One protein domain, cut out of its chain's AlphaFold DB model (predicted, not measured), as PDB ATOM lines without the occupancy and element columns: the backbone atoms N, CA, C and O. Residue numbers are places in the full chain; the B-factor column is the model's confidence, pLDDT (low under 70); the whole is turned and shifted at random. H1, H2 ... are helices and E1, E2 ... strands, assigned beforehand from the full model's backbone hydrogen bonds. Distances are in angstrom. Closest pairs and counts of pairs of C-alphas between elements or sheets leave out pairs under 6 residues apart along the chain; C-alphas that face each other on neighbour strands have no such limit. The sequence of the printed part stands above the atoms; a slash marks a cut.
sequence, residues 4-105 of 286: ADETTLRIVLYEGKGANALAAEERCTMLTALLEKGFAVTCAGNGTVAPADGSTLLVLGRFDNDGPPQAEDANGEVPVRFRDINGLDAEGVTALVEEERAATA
ATOM      1  N   ALA A   4     -27.320  -9.674 -83.578       60.34
ATOM      2  CA  ALA A   4     -27.546 -10.214 -84.911       60.34
ATOM      3  C   ALA A   4     -26.898  -9.381 -86.035       60.34
ATOM      4  O   ALA A   4     -26.621  -9.932 -87.095       60.34
ATOM      5  N   ASP A   5     -26.637  -8.089 -85.799       63.28
ATOM      6  CA  ASP A   5     -26.047  -7.179 -86.786       63.28
ATOM      7  C   ASP A   5     -24.532  -6.977 -86.578       63.28
ATOM      8  O   ASP A   5     -23.897  -6.237 -87.333       63.28
ATOM      9  N   GLU A   6     -23.939  -7.580 -85.540       71.06
ATOM     10  CA  GLU A   6     -22.512  -7.448 -85.240       71.06
ATOM     11  C   GLU A   6     -21.694  -8.534 -85.948       71.06
ATOM     12  O   GLU A   6     -21.874  -9.731 -85.735       71.06
ATOM     13  N   THR A   7     -20.733  -8.115 -86.769       77.62
ATOM     14  CA  THR A   7     -19.776  -9.029 -87.398       77.62
ATOM     15  C   THR A   7     -18.654  -9.392 -86.428       77.62
ATOM     16  O   THR A   7     -17.982  -8.515 -85.875       77.62
ATOM     17  N   THR A   8     -18.408 -10.687 -86.253       86.00
ATOM     18  CA  THR A   8     -17.280 -11.216 -85.474       86.00
ATOM     19  C   THR A   8     -16.015 -11.344 -86.318       86.00
ATOM     20  O   THR A   8     -16.078 -11.479 -87.543       86.00
ATOM     21  N   LEU A   9     -14.854 -11.314 -85.657       89.69
ATOM     22  CA  LEU A   9     -13.553 -11.570 -86.273       89.69
ATOM     23  C   LEU A   9     -13.089 -12.986 -85.925       89.69
ATOM     24  O   LEU A   9     -12.920 -13.322 -84.751       89.69
ATOM     25  N   ARG A  10     -12.856 -13.811 -86.945       90.81
ATOM     26  CA  ARG A  10     -12.276 -15.147 -86.796       90.81
ATOM     27  C   ARG A  10     -10.849 -15.153 -87.327       90.81
ATOM     28  O   ARG A  10     -10.583 -14.752 -88.458       90.81
ATOM     29  N   ILE A  11      -9.931 -15.633 -86.498       92.69
ATOM     30  CA  ILE A  11      -8.501 -15.661 -86.786       92.69
ATOM     31  C   ILE A  11      -8.135 -17.024 -87.358       92.69
ATOM     32  O   ILE A  11      -8.453 -18.065 -86.782       92.69
ATOM     33  N   VAL A  12      -7.429 -17.025 -88.481       91.81
ATOM     34  CA  VAL A  12      -6.918 -18.230 -89.127       91.81
ATOM     35  C   VAL A  12      -5.396 -18.192 -89.088       91.81
ATOM     36  O   VAL A  12      -4.778 -17.426 -89.815       91.81
ATOM     37  N   LEU A  13      -4.784 -19.028 -88.256       91.56
ATOM     38  CA  LEU A  13      -3.341 -19.240 -88.260       91.56
ATOM     39  C   LEU A  13      -2.991 -20.212 -89.393       91.56
ATOM     40  O   LEU A  13      -3.292 -21.403 -89.305       91.56
ATOM     41  N   TYR A  14      -2.416 -19.698 -90.475       90.56
ATOM     42  CA  TYR A  14      -2.136 -20.436 -91.700       90.56
ATOM     43  C   TYR A  14      -0.694 -20.959 -91.726       90.56
ATOM     44  O   TYR A  14       0.266 -20.193 -91.753       90.56
ATOM     45  N   GLU A  15      -0.562 -22.284 -91.771       87.62
ATOM     46  CA  GLU A  15       0.704 -23.030 -91.867       87.62
ATOM     47  C   GLU A  15       0.747 -23.883 -93.155       87.62
ATOM     48  O   GLU A  15       1.382 -24.937 -93.211       87.62
ATOM     49  N   GLY A  16      -0.013 -23.479 -94.179       83.44
ATOM     50  CA  GLY A  16      -0.125 -24.187 -95.452       83.44
ATOM     51  C   GLY A  16       0.954 -23.809 -96.472       83.44
ATOM     52  O   GLY A  16       1.988 -23.225 -96.164       83.44
ATOM     53  N   LYS A  17       0.702 -24.132 -97.745       81.81
ATOM     54  CA  LYS A  17       1.628 -23.829 -98.848       81.81
ATOM     55  C   LYS A  17       1.884 -22.316 -98.948       81.81
ATOM     56  O   LYS A  17       0.924 -21.551 -99.016       81.81
ATOM     57  N   GLY A  18       3.157 -21.919 -99.019       80.25
ATOM     58  CA  GLY A  18       3.584 -20.512 -99.094       80.25
ATOM     59  C   GLY A  18       3.696 -19.805 -97.738       80.25
ATOM     60  O   GLY A  18       3.876 -18.591 -97.706       80.25
ATOM     61  N   ALA A  19       3.567 -20.546 -96.631       84.81
ATOM     62  CA  ALA A  19       3.831 -20.054 -95.288       84.81
ATOM     63  C   ALA A  19       4.706 -21.040 -94.503       84.81
ATOM     64  O   ALA A  19       4.597 -22.259 -94.652       84.81
ATOM     65  N   ASN A  20       5.561 -20.504 -93.638       86.62
ATOM     66  CA  ASN A  20       6.397 -21.286 -92.740       86.62
ATOM     67  C   ASN A  20       5.599 -21.708 -91.499       86.62
ATOM     68  O   ASN A  20       4.943 -20.888 -90.857       86.62
ATOM     69  N   ALA A  21       5.681 -22.991 -91.142       86.62
ATOM     70  CA  ALA A  21       5.033 -23.511 -89.942       86.62
ATOM     71  C   ALA A  21       5.668 -22.924 -88.672       86.62
ATOM     72  O   ALA A  21       6.894 -22.796 -88.583       86.62
ATOM     73  N   LEU A  22       4.849 -22.604 -87.666       86.38
ATOM     74  CA  LEU A  22       5.364 -22.146 -86.381       86.38
ATOM     75  C   LEU A  22       5.881 -23.327 -85.553       86.38
ATOM     76  O   LEU A  22       5.367 -24.455 -85.609       86.38
ATOM     77  N   ALA A  23       6.895 -23.054 -84.732       89.69
ATOM     78  CA  ALA A  23       7.340 -24.004 -83.723       89.69
ATOM     79  C   ALA A  23       6.190 -24.302 -82.747       89.69
ATOM     80  O   ALA A  23       5.361 -23.441 -82.456       89.69
ATOM     81  N   ALA A  24       6.124 -25.531 -82.226       88.75
ATOM     82  CA  ALA A  24       4.983 -25.966 -81.419       88.75
ATOM     83  C   ALA A  24       4.765 -25.122 -80.149       88.75
ATOM     84  O   ALA A  24       3.622 -24.834 -79.803       88.75
ATOM     85  N   GLU A  25       5.848 -24.713 -79.489       91.19
ATOM     86  CA  GLU A  25       5.809 -23.863 -78.294       91.19
ATOM     87  C   GLU A  25       5.285 -22.462 -78.619       91.19
ATOM     88  O   GLU A  25       4.356 -21.975 -77.983       91.19
ATOM     89  N   GLU A  26       5.806 -21.855 -79.682       89.56
ATOM     90  CA  GLU A  26       5.389 -20.535 -80.145       89.56
ATOM     91  C   GLU A  26       3.919 -20.511 -80.574       89.56
ATOM     92  O   GLU A  26       3.164 -19.624 -80.176       89.56
ATOM     93  N   ARG A  27       3.485 -21.536 -81.318       90.62
ATOM     94  CA  ARG A  27       2.077 -21.719 -81.677       90.62
ATOM     95  C   ARG A  27       1.201 -21.827 -80.432       90.62
ATOM     96  O   ARG A  27       0.156 -21.191 -80.379       90.62
ATOM     97  N   CYS A  28       1.608 -22.611 -79.432       91.31
ATOM     98  CA  CYS A  28       0.856 -22.754 -78.185       91.31
ATOM     99  C   CYS A  28       0.688 -21.405 -77.467       91.31
ATOM    100  O   CYS A  28      -0.434 -21.028 -77.117       91.31
ATOM    101  N   THR A  29       1.778 -20.651 -77.314       94.06
ATOM    102  CA  THR A  29       1.772 -19.327 -76.674       94.06
ATOM    103  C   THR A  29       0.865 -18.349 -77.420       94.06
ATOM    104  O   THR A  29       0.042 -17.674 -76.807       94.06
ATOM    105  N   MET A  30       0.957 -18.318 -78.750       91.88
ATOM    106  CA  MET A  30       0.158 -17.430 -79.593       91.88
ATOM    107  C   MET A  30      -1.335 -17.768 -79.545       91.88
ATOM    108  O   MET A  30      -2.163 -16.881 -79.350       91.88
ATOM    109  N   LEU A  31      -1.688 -19.051 -79.666       91.94
ATOM    110  CA  LEU A  31      -3.077 -19.496 -79.558       91.94
ATOM    111  C   LEU A  31      -3.661 -19.172 -78.185       91.94
ATOM    112  O   LEU A  31      -4.784 -18.685 -78.109       91.94
ATOM    113  N   THR A  32      -2.895 -19.399 -77.117       92.81
ATOM    114  CA  THR A  32      -3.331 -19.090 -75.750       92.81
ATOM    115  C   THR A  32      -3.630 -17.601 -75.604       92.81
ATOM    116  O   THR A  32      -4.728 -17.246 -75.187       92.81
ATOM    117  N   ALA A  33      -2.715 -16.731 -76.043       92.94
ATOM    118  CA  ALA A  33      -2.890 -15.284 -75.951       92.94
ATOM    119  C   ALA A  33      -4.130 -14.781 -76.719       92.94
ATOM    120  O   ALA A  33      -4.869 -13.929 -76.226       92.94
ATOM    121  N   LEU A  34      -4.398 -15.331 -77.908       92.06
ATOM    122  CA  LEU A  34      -5.576 -14.972 -78.708       92.06
ATOM    123  C   LEU A  34      -6.886 -15.490 -78.093       92.06
ATOM    124  O   LEU A  34      -7.879 -14.762 -78.048       92.06
ATOM    125  N   LEU A  35      -6.887 -16.727 -77.588       90.94
ATOM    126  CA  LEU A  35      -8.056 -17.327 -76.941       90.94
ATOM    127  C   LEU A  35      -8.410 -16.615 -75.628       90.94
ATOM    128  O   LEU A  35      -9.589 -16.395 -75.356       90.94
ATOM    129  N   GLU A  36      -7.417 -16.199 -74.839       88.94
ATOM    130  CA  GLU A  36      -7.627 -15.425 -73.605       88.94
ATOM    131  C   GLU A  36      -8.268 -14.055 -73.867       88.94
ATOM    132  O   GLU A  36      -9.034 -13.558 -73.039       88.94
ATOM    133  N   LYS A  37      -8.010 -13.463 -75.038       86.69
ATOM    134  CA  LYS A  37      -8.667 -12.234 -75.509       86.69
ATOM    135  C   LYS A  37     -10.072 -12.475 -76.078       86.69
ATOM    136  O   LYS A  37     -10.787 -11.516 -76.348       86.69
ATOM    137  N   GLY A  38     -10.493 -13.734 -76.209       86.31
ATOM    138  CA  GLY A  38     -11.838 -14.115 -76.640       86.31
ATOM    139  C   GLY A  38     -12.008 -14.281 -78.150       86.31
ATOM    140  O   GLY A  38     -13.142 -14.436 -78.600       86.31
ATOM    141  N   PHE A  39     -10.919 -14.275 -78.927       89.12
ATOM    142  CA  PHE A  39     -10.987 -14.493 -80.371       89.12
ATOM    143  C   PHE A  39     -11.229 -15.967 -80.710       89.12
ATOM    144  O   PHE A  39     -10.648 -16.872 -80.108       89.12
ATOM    145  N   ALA A  40     -12.042 -16.217 -81.737       89.25
ATOM    146  CA  ALA A  40     -12.152 -17.541 -82.337       89.25
ATOM    147  C   ALA A  40     -10.928 -17.796 -83.226       89.25
ATOM    148  O   ALA A  40     -10.701 -17.059 -84.185       89.25
ATOM    149  N   VAL A  41     -10.151 -18.842 -82.930       91.25
ATOM    150  CA  VAL A  41      -8.916 -19.156 -83.663       91.25
ATOM    151  C   VAL A  41      -9.010 -20.515 -84.349       91.25
ATOM    152  O   VAL A  41      -9.516 -21.486 -83.791       91.25
ATOM    153  N   THR A  42      -8.525 -20.597 -85.584       90.81
ATOM    154  CA  THR A  42      -8.438 -21.822 -86.383       90.81
ATOM    155  C   THR A  42      -7.014 -21.990 -86.894       90.81
ATOM    156  O   THR A  42      -6.500 -21.102 -87.560       90.81
ATOM    157  N   CYS A  43      -6.385 -23.138 -86.645       88.88
ATOM    158  CA  CYS A  43      -5.115 -23.480 -87.287       88.88
ATOM    159  C   CYS A  43      -5.395 -24.170 -88.624       88.88
ATOM    160  O   CYS A  43      -5.896 -25.295 -88.646       88.88
ATOM    161  N   ALA A  44      -5.084 -23.502 -89.731       85.50
ATOM    162  CA  ALA A  44      -5.235 -24.032 -91.077       85.50
ATOM    163  C   ALA A  44      -3.887 -24.567 -91.588       85.50
ATOM    164  O   ALA A  44      -2.983 -23.808 -91.926       85.50
ATOM    165  N   GLY A  45      -3.779 -25.893 -91.644       79.75
ATOM    166  CA  GLY A  45      -2.637 -26.633 -92.191       79.75
ATOM    167  C   GLY A  45      -3.129 -27.866 -92.953       79.75
ATOM    168  O   GLY A  45      -4.095 -27.786 -93.705       79.75
ATOM    169  N   ASN A  46      -2.537 -29.037 -92.716       67.25
ATOM    170  CA  ASN A  46      -2.928 -30.293 -93.385       67.25
ATOM    171  C   ASN A  46      -4.186 -30.981 -92.795       67.25
ATOM    172  O   ASN A  46      -4.362 -32.185 -92.968       67.25
ATOM    173  N   GLY A  47      -5.037 -30.257 -92.064       69.31
ATOM    174  CA  GLY A  47      -6.171 -30.817 -91.321       69.31
ATOM    175  C   GLY A  47      -7.518 -30.223 -91.722       69.31
ATOM    176  O   GLY A  47      -7.594 -29.127 -92.272       69.31
ATOM    177  N   THR A  48      -8.594 -30.945 -91.412       76.94
ATOM    178  CA  THR A  48      -9.961 -30.436 -91.565       76.94
ATOM    179  C   THR A  48     -10.220 -29.346 -90.531       76.94
ATOM    180  O   THR A  48      -9.983 -29.550 -89.341       76.94
ATOM    181  N   VAL A  49     -10.732 -28.203 -90.974       82.56
ATOM    182  CA  VAL A  49     -11.093 -27.075 -90.108       82.56
ATOM    183  C   VAL A  49     -12.609 -26.912 -90.032       82.56
ATOM    184  O   VAL A  49     -13.339 -27.410 -90.890       82.56
ATOM    185  N   ALA A  50     -13.092 -26.224 -88.995       78.69
ATOM    186  CA  ALA A  50     -14.509 -25.898 -88.868       78.69
ATOM    187  C   ALA A  50     -14.983 -25.039 -90.060       78.69
ATOM    188  O   ALA A  50     -14.214 -24.179 -90.508       78.69
ATOM    189  N   PRO A  51     -16.224 -25.239 -90.548       78.69
ATOM    190  CA  PRO A  51     -16.761 -24.515 -91.699       78.69
ATOM    191  C   PRO A  51     -16.798 -23.001 -91.456       78.69
ATOM    192  O   PRO A  51     -16.723 -22.541 -90.312       78.69
ATOM    193  N   ALA A  52     -16.898 -22.231 -92.541       74.44
ATOM    194  CA  ALA A  52     -17.097 -20.789 -92.469       74.44
ATOM    195  C   ALA A  52     -18.459 -20.468 -91.829       74.44
ATOM    196  O   ALA A  52     -19.444 -21.165 -92.066       74.44
ATOM    197  N   ASP A  53     -18.491 -19.421 -91.009       75.62
ATOM    198  CA  ASP A  53     -19.633 -19.017 -90.177       75.62
ATOM    199  C   ASP A  53     -20.104 -17.582 -90.482       75.62
ATOM    200  O   ASP A  53     -20.843 -16.993 -89.701       75.62
ATOM    201  N   GLY A  54     -19.671 -17.009 -91.613       78.81
ATOM    202  CA  GLY A  54     -19.974 -15.627 -92.006       78.81
ATOM    203  C   GLY A  54     -19.145 -14.557 -91.281       78.81
ATOM    204  O   GLY A  54     -19.279 -13.377 -91.595       78.81
ATOM    205  N   SER A  55     -18.270 -14.936 -90.342       84.88
ATOM    206  CA  SER A  55     -17.366 -13.998 -89.663       84.88
ATOM    207  C   SER A  55     -16.322 -13.425 -90.616       84.88
ATOM    208  O   SER A  55     -15.809 -14.138 -91.477       84.88
ATOM    209  N   THR A  56     -15.905 -12.178 -90.381       88.19
ATOM    210  CA  THR A  56     -14.729 -11.604 -91.055       88.19
ATOM    211  C   THR A  56     -13.502 -12.459 -90.741       88.19
ATOM    212  O   THR A  56     -13.257 -12.786 -89.577       88.19
ATOM    213  N   LEU A  57     -12.724 -12.821 -91.765       90.69
ATOM    214  CA  LEU A  57     -11.560 -13.692 -91.613       90.69
ATOM    215  C   LEU A  57     -10.266 -12.879 -91.607       90.69
ATOM    216  O   LEU A  57      -9.962 -12.160 -92.559       90.69
ATOM    217  N   LEU A  58      -9.466 -13.052 -90.555       92.25
ATOM    218  CA  LEU A  58      -8.094 -12.553 -90.483       92.25
ATOM    219  C   LEU A  58      -7.122 -13.729 -90.538       92.25
ATOM    220  O   LEU A  58      -6.994 -14.491 -89.582       92.25
ATOM    221  N   VAL A  59      -6.433 -13.872 -91.662       91.81
ATOM    222  CA  VAL A  59      -5.433 -14.906 -91.895       91.81
ATOM    223  C   VAL A  59      -4.058 -14.392 -91.478       91.81
ATOM    224  O   VAL A  59      -3.533 -13.436 -92.049       91.81
ATOM    225  N   LEU A  60      -3.471 -15.052 -90.487       92.69
ATOM    226  CA  LEU A  60      -2.134 -14.791 -89.976       92.69
ATOM    227  C   LEU A  60      -1.202 -15.906 -90.441       92.69
ATOM    228  O   LEU A  60      -1.503 -17.080 -90.244       92.69
ATOM    229  N   GLY A  61      -0.064 -15.561 -91.024       90.56
ATOM    230  CA  GLY A  61       0.920 -16.550 -91.454       90.56
ATOM    231  C   GLY A  61       2.311 -15.952 -91.542       90.56
ATOM    232  O   GLY A  61       2.467 -14.739 -91.656       90.56
ATOM    233  N   ARG A  62       3.330 -16.811 -91.481       89.25
ATOM    234  CA  ARG A  62       4.712 -16.439 -91.802       89.25
ATOM    235  C   ARG A  62       4.935 -16.635 -93.286       89.25
ATOM    236  O   ARG A  62       5.424 -17.685 -93.701       89.25
ATOM    237  N   PHE A  63       4.476 -15.676 -94.076       87.56
ATOM    238  CA  PHE A  63       4.549 -15.774 -95.530       87.56
ATOM    239  C   PHE A  63       5.989 -15.573 -96.005       87.56
ATOM    240  O   PHE A  63       6.781 -14.884 -95.360       87.56
ATOM    241  N   ASP A  64       6.348 -16.216 -97.111       79.62
ATOM    242  CA  ASP A  64       7.654 -16.007 -97.734       79.62
ATOM    243  C   ASP A  64       7.743 -14.592 -98.364       79.62
ATOM    244  O   ASP A  64       6.744 -13.883 -98.488       79.62
ATOM    245  N   ASN A  65       8.944 -14.165 -98.777       61.22
ATOM    246  CA  ASN A  65       9.279 -12.779 -99.182       61.22
ATOM    247  C   ASN A  65       8.472 -12.164-100.354       61.22
ATOM    248  O   ASN A  65       8.703 -11.002-100.688       61.22
ATOM    249  N   ASP A  66       7.537 -12.893-100.970       64.69
ATOM    250  CA  ASP A  66       6.623 -12.367-101.997       64.69
ATOM    251  C   ASP A  66       5.392 -11.647-101.397       64.69
ATOM    252  O   ASP A  66       4.554 -11.118-102.131       64.69
ATOM    253  N   GLY A  67       5.311 -11.570-100.063       63.81
ATOM    254  CA  GLY A  67       4.265 -10.861 -99.326       63.81
ATOM    255  C   GLY A  67       3.037 -11.729 -99.016       63.81
ATOM    256  O   GLY A  67       2.928 -12.865 -99.485       63.81
ATOM    257  N   PRO A  68       2.099 -11.222 -98.194       72.00
ATOM    258  CA  PRO A  68       0.897 -11.966 -97.848       72.00
ATOM    259  C   PRO A  68       0.032 -12.196 -99.099       72.00
ATOM    260  O   PRO A  68      -0.198 -11.251 -99.862       72.00
ATOM    261  N   PRO A  69      -0.481 -13.421 -99.314       76.69
ATOM    262  CA  PRO A  69      -1.382 -13.691-100.424       76.69
ATOM    263  C   PRO A  69      -2.665 -12.867-100.283       76.69
ATOM    264  O   PRO A  69      -3.053 -12.470 -99.187       76.69
ATOM    265  N   GLN A  70      -3.338 -12.613-101.402       76.00
ATOM    266  CA  GLN A  70      -4.681 -12.040-101.410       76.00
ATOM    267  C   GLN A  70      -5.667 -13.119-101.839       76.00
ATOM    268  O   GLN A  70      -5.422 -13.845-102.805       76.00
ATOM    269  N   ALA A  71      -6.771 -13.233-101.111       75.56
ATOM    270  CA  ALA A  71      -7.884 -14.095-101.465       75.56
ATOM    271  C   ALA A  71      -9.186 -13.391-101.101       75.56
ATOM    272  O   ALA A  71      -9.232 -12.617-100.145       75.56
ATOM    273  N   GLU A  72     -10.226 -13.691-101.862       75.00
ATOM    274  CA  GLU A  72     -11.582 -13.223-101.620       75.00
ATOM    275  C   GLU A  72     -12.473 -14.436-101.376       75.00
ATOM    276  O   GLU A  72     -12.196 -15.539-101.862       75.00
ATOM    277  N   ASP A  73     -13.530 -14.235-100.594       78.38
ATOM    278  CA  ASP A  73     -14.589 -15.226-100.492       78.38
ATOM    279  C   ASP A  73     -15.200 -15.489-101.878       78.38
ATOM    280  O   ASP A  73     -15.344 -14.573-102.687       78.38
ATOM    281  N   ALA A  74     -15.586 -16.736-102.153       74.31
ATOM    282  CA  ALA A  74     -16.100 -17.133-103.464       74.31
ATOM    283  C   ALA A  74     -17.376 -16.368-103.861       74.31
ATOM    284  O   ALA A  74     -17.633 -16.187-105.052       74.31
ATOM    285  N   ASN A  75     -18.147 -15.907-102.871       72.94
ATOM    286  CA  ASN A  75     -19.358 -15.117-103.068       72.94
ATOM    287  C   ASN A  75     -19.132 -13.617-102.799       72.94
ATOM    288  O   ASN A  75     -20.036 -12.816-103.024       72.94
ATOM    289  N   GLY A  76     -17.937 -13.225-102.337       73.62
ATOM    290  CA  GLY A  76     -17.593 -11.846-101.981       73.62
ATOM    291  C   GLY A  76     -18.330 -11.307-100.750       73.62
ATOM    292  O   GLY A  76     -18.324 -10.098-100.524       73.62
ATOM    293  N   GLU A  77     -18.975 -12.170 -99.964       77.25
ATOM    294  CA  GLU A  77     -19.810 -11.760 -98.827       77.25
ATOM    295  C   GLU A  77     -18.986 -11.572 -97.548       77.25
ATOM    296  O   GLU A  77     -19.313 -10.736 -96.706       77.25
ATOM    297  N   VAL A  78     -17.889 -12.322 -97.417       81.56
ATOM    298  CA  VAL A  78     -17.032 -12.319 -96.229       81.56
ATOM    299  C   VAL A  78     -15.705 -11.613 -96.524       81.56
ATOM    300  O   VAL A  78     -14.952 -12.065 -97.391       81.56
ATOM    301  N   PRO A  79     -15.349 -10.541 -95.789       84.62
ATOM    302  CA  PRO A  79     -14.041  -9.918 -95.933       84.62
ATOM    303  C   PRO A  79     -12.941 -10.858 -95.424       84.62
ATOM    304  O   PRO A  79     -12.986 -11.327 -94.284       84.62
ATOM    305  N   VAL A  80     -11.926 -11.096 -96.257       88.75
ATOM    306  CA  VAL A  80     -10.734 -11.879 -95.906       88.75
ATOM    307  C   VAL A  80      -9.517 -10.962 -95.940       88.75
ATOM    308  O   VAL A  80      -9.269 -10.266 -96.925       88.75
ATOM    309  N   ARG A  81      -8.747 -10.937 -94.853       89.00
ATOM    310  CA  ARG A  81      -7.532 -10.125 -94.733       89.00
ATOM    311  C   ARG A  81      -6.350 -10.997 -94.383       89.00
ATOM    312  O   ARG A  81      -6.452 -11.840 -93.504       89.00
ATOM    313  N   PHE A  82      -5.220 -10.748 -95.028       90.25
ATOM    314  CA  PHE A  82      -3.976 -11.450 -94.752       90.25
ATOM    315  C   PHE A  82      -2.984 -10.508 -94.081       90.25
ATOM    316  O   PHE A  82      -2.811  -9.351 -94.495       90.25
ATOM    317  N   ARG A  83      -2.324 -11.009 -93.038       91.19
ATOM    318  CA  ARG A  83      -1.252 -10.307 -92.340       91.19
ATOM    319  C   ARG A  83      -0.066 -11.225 -92.121       91.19
ATOM    320  O   ARG A  83      -0.215 -12.358 -91.662       91.19
ATOM    321  N   ASP A  84       1.103 -10.702 -92.461       90.56
ATOM    322  CA  ASP A  84       2.363 -11.353 -92.152       90.56
ATOM    323  C   ASP A  84       2.712 -11.117 -90.677       90.56
ATOM    324  O   ASP A  84       2.634  -9.992 -90.185       90.56
ATOM    325  N   ILE A  85       3.070 -12.196 -89.983       90.50
ATOM    326  CA  ILE A  85       3.475 -12.195 -88.571       90.50
ATOM    327  C   ILE A  85       4.962 -12.543 -88.392       90.50
ATOM    328  O   ILE A  85       5.404 -12.911 -87.300       90.50
ATOM    329  N   ASN A  86       5.755 -12.457 -89.463       88.69
ATOM    330  CA  ASN A  86       7.204 -12.616 -89.403       88.69
ATOM    331  C   ASN A  86       7.838 -11.653 -88.386       88.69
ATOM    332  O   ASN A  86       7.655 -10.439 -88.443       88.69
ATOM    333  N   GLY A  87       8.613 -12.209 -87.452       85.31
ATOM    334  CA  GLY A  87       9.312 -11.441 -86.418       85.31
ATOM    335  C   GLY A  87       8.432 -10.903 -85.284       85.31
ATOM    336  O   GLY A  87       8.966 -10.236 -84.402       85.31
ATOM    337  N   LEU A  88       7.127 -11.195 -85.277       89.38
ATOM    338  CA  LEU A  88       6.242 -10.862 -84.163       89.38
ATOM    339  C   LEU A  88       6.194 -12.009 -83.152       89.38
ATOM    340  O   LEU A  88       6.092 -13.181 -83.521       89.38
ATOM    341  N   ASP A  89       6.243 -11.649 -81.875       90.62
ATOM    342  CA  ASP A  89       5.923 -12.539 -80.766       90.62
ATOM    343  C   ASP A  89       4.408 -12.542 -80.488       90.62
ATOM    344  O   ASP A  89       3.616 -11.905 -81.187       90.62
ATOM    345  N   ALA A  90       3.974 -13.286 -79.468       89.81
ATOM    346  CA  ALA A  90       2.555 -13.391 -79.133       89.81
ATOM    347  C   ALA A  90       1.921 -12.030 -78.786       89.81
ATOM    348  O   ALA A  90       0.774 -11.786 -79.155       89.81
ATOM    349  N   GLU A  91       2.660 -11.131 -78.127       91.44
ATOM    350  CA  GLU A  91       2.166  -9.798 -77.779       91.44
ATOM    351  C   GLU A  91       1.977  -8.942 -79.039       91.44
ATOM    352  O   GLU A  91       0.889  -8.403 -79.261       91.44
ATOM    353  N   GLY A  92       2.977  -8.916 -79.925       92.44
ATOM    354  CA  GLY A  92       2.898  -8.230 -81.212       92.44
ATOM    355  C   GLY A  92       1.757  -8.746 -82.092       92.44
ATOM    356  O   GLY A  92       1.030  -7.952 -82.691       92.44
ATOM    357  N   VAL A  93       1.534 -10.064 -82.114       92.44
ATOM    358  CA  VAL A  93       0.404 -10.662 -82.838       92.44
ATOM    359  C   VAL A  93      -0.935 -10.235 -82.236       92.44
ATOM    360  O   VAL A  93      -1.836  -9.854 -82.980       92.44
ATOM    361  N   THR A  94      -1.087 -10.242 -80.907       92.44
ATOM    362  CA  THR A  94      -2.341  -9.783 -80.285       92.44
ATOM    363  C   THR A  94      -2.624  -8.303 -80.553       92.44
ATOM    364  O   THR A  94      -3.771  -7.949 -80.810       92.44
ATOM    365  N   ALA A  95      -1.596  -7.448 -80.559       93.31
ATOM    366  CA  ALA A  95      -1.744  -6.030 -80.876       93.31
ATOM    367  C   ALA A  95      -2.195  -5.811 -82.330       93.31
ATOM    368  O   ALA A  95      -3.121  -5.040 -82.578       93.31
ATOM    369  N   LEU A  96      -1.596  -6.543 -83.274       92.88
ATOM    370  CA  LEU A  96      -1.973  -6.517 -84.689       92.88
ATOM    371  C   LEU A  96      -3.424  -6.969 -84.908       92.88
ATOM    372  O   LEU A  96      -4.165  -6.367 -85.683       92.88
ATOM    373  N   VAL A  97      -3.841  -8.031 -84.217       92.69
ATOM    374  CA  VAL A  97      -5.216  -8.541 -84.286       92.69
ATOM    375  C   VAL A  97      -6.216  -7.504 -83.778       92.69
ATOM    376  O   VAL A  97      -7.258  -7.311 -84.400       92.69
ATOM    377  N   GLU A  98      -5.905  -6.811 -82.683       91.00
ATOM    378  CA  GLU A  98      -6.764  -5.746 -82.151       91.00
ATOM    379  C   GLU A  98      -6.848  -4.530 -83.083       91.00
ATOM    380  O   GLU A  98      -7.923  -3.941 -83.228       91.00
ATOM    381  N   GLU A  99      -5.749  -4.172 -83.750       91.81
ATOM    382  CA  GLU A  99      -5.740  -3.125 -84.776       91.81
ATOM    383  C   GLU A  99      -6.659  -3.495 -85.950       91.81
ATOM    384  O   GLU A  99      -7.501  -2.692 -86.356       91.81
ATOM    385  N   GLU A 100      -6.574  -4.730 -86.452       90.31
ATOM    386  CA  GLU A 100      -7.450  -5.204 -87.528       90.31
ATOM    387  C   GLU A 100      -8.910  -5.324 -87.088       90.31
ATOM    388  O   GLU A 100      -9.816  -4.979 -87.854       90.31
ATOM    389  N   ARG A 101      -9.164  -5.755 -85.848       90.75
ATOM    390  CA  ARG A 101     -10.509  -5.767 -85.267       90.75
ATOM    391  C   ARG A 101     -11.104  -4.357 -85.257       90.75
ATOM    392  O   ARG A 101     -12.229  -4.156 -85.716       90.75
ATOM    393  N   ALA A 102     -10.336  -3.366 -84.800       88.00
ATOM    394  CA  ALA A 102     -10.755  -1.966 -84.801       88.00
ATOM    395  C   ALA A 102     -10.966  -1.424 -86.227       88.00
ATOM    396  O   ALA A 102     -11.969  -0.759 -86.483       88.00
ATOM    397  N   ALA A 103     -10.072  -1.750 -87.167       87.44
ATOM    398  CA  ALA A 103     -10.169  -1.328 -88.564       87.44
ATOM    399  C   ALA A 103     -11.365  -1.947 -89.307       87.44
ATOM    400  O   ALA A 103     -11.880  -1.354 -90.254       87.44
ATOM    401  N   THR A 104     -11.803  -3.138 -88.891       84.06
ATOM    402  CA  THR A 104     -12.976  -3.838 -89.443       84.06
ATOM    403  C   THR A 104     -14.267  -3.537 -88.684       84.06
ATOM    404  O   THR A 104     -15.315  -4.044 -89.071       84.06
ATOM    405  N   ALA A 105     -14.207  -2.710 -87.630       83.19
ATOM    406  CA  ALA A 105     -15.328  -2.424 -86.731       83.19
ATOM    407  C   ALA A 105     -16.031  -3.698 -86.214       83.19
ATOM    408  O   ALA A 105     -17.238  -3.699 -85.974       83.19
TER     409      ALA A 105
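What this domain is: This is residues 4 to 105 of the 286 residues of the protein "Fe-S cluster protein" of Verrucomicrobiales bacterium (UniProt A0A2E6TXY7). A strongly twisted sheet of four parallel strands has two helices side by side in part over one face, H1 over the E2 and E1 side and H2 over E3, while no named helix covers the other face. After E3 the chain folds back through a long stretch with no named element, residues 64 to 79, to reach the start of E4. The printed part has 102 residues, with two named helices and four named strands in the order E1, H1, E2, E3, E4, H2, and the class is mixed, helices and strands. The sheet's order is E2, E1, E3, E4. The whole is compact, with a radius of gyration of the C-alphas of 13.1 A and spans of 37 by 28 by 25 A.

Where its parts are: E1 is residues 9 to 14, 15.4 A long, and begins at C-alpha 9, (-13.553, -11.570, -86.273). H1 is residues 24 to 36, 18.2 A. E2 is residues 40 to 44, 12.9 A. E3, the longest strand, is residues 56 to 63, 20.2 A, from C-alpha 56 at (-14.729, -11.604, -91.055). E4 is residues 80 to 84, 13.6 A. H2 is residues 90 to 103, 19.9 A, and ends at C-alpha 103, (-10.169, -1.328, -88.564).

How they stand to each other: E1 and E3 are inner strands, parallel at 24 degrees, with N 12 and O 58 2.8 A apart, within hydrogen-bond range. Edge strand E2 is parallel to E1 at 24 degrees, with N 42 and O 11 at 2.8 A. Edge strand E4 is parallel to E3 at 27 degrees, with N 59 and O 81 at 2.7 A. E2 and E4 are apart. E1, H1 and E2 form a strand-helix-strand unit, two parallel neighbour strands with a helix between, with a right-handed crossover. H1 and H2 are on the same face of the sheet, making two layers, helices over a sheet. H1 is over E2 and E1 at a height over the sheet of 10.2 A; its closest C-alphas with E2 are those of Leu 35 and Val 41, 7.0 A. H2 is over E3 at a height of 9.4 A, slantwise to the strands at 37 degrees to E3 on the local plane; their closest C-alphas are those of Leu 58 and Val 97, 7.9 A. H2 touches H1 with residues 90 to 94 alone, the closest C-alphas being those of Met 30 and Ala 90, 4.7 A, at a steep tilt of 42 degrees, the same way. In H1 and H2 every O i to N i+4 pair is within hydrogen-bond range. Residues 19 to 20 pair antiparallel with residues 62 to 63 of E3.

The domain as a whole: The two C-alphas farthest apart, those of Ala 4 and Asn 65, are 39.6 A apart. The printed part has no cut. The links E2 to E3 and E3 to E4 are long, with 11 and 16 residues. The mean pLDDT of the printed part is 84.9, and it is under 70 at residues 4 to 5, 46 to 47 and 65 to 67.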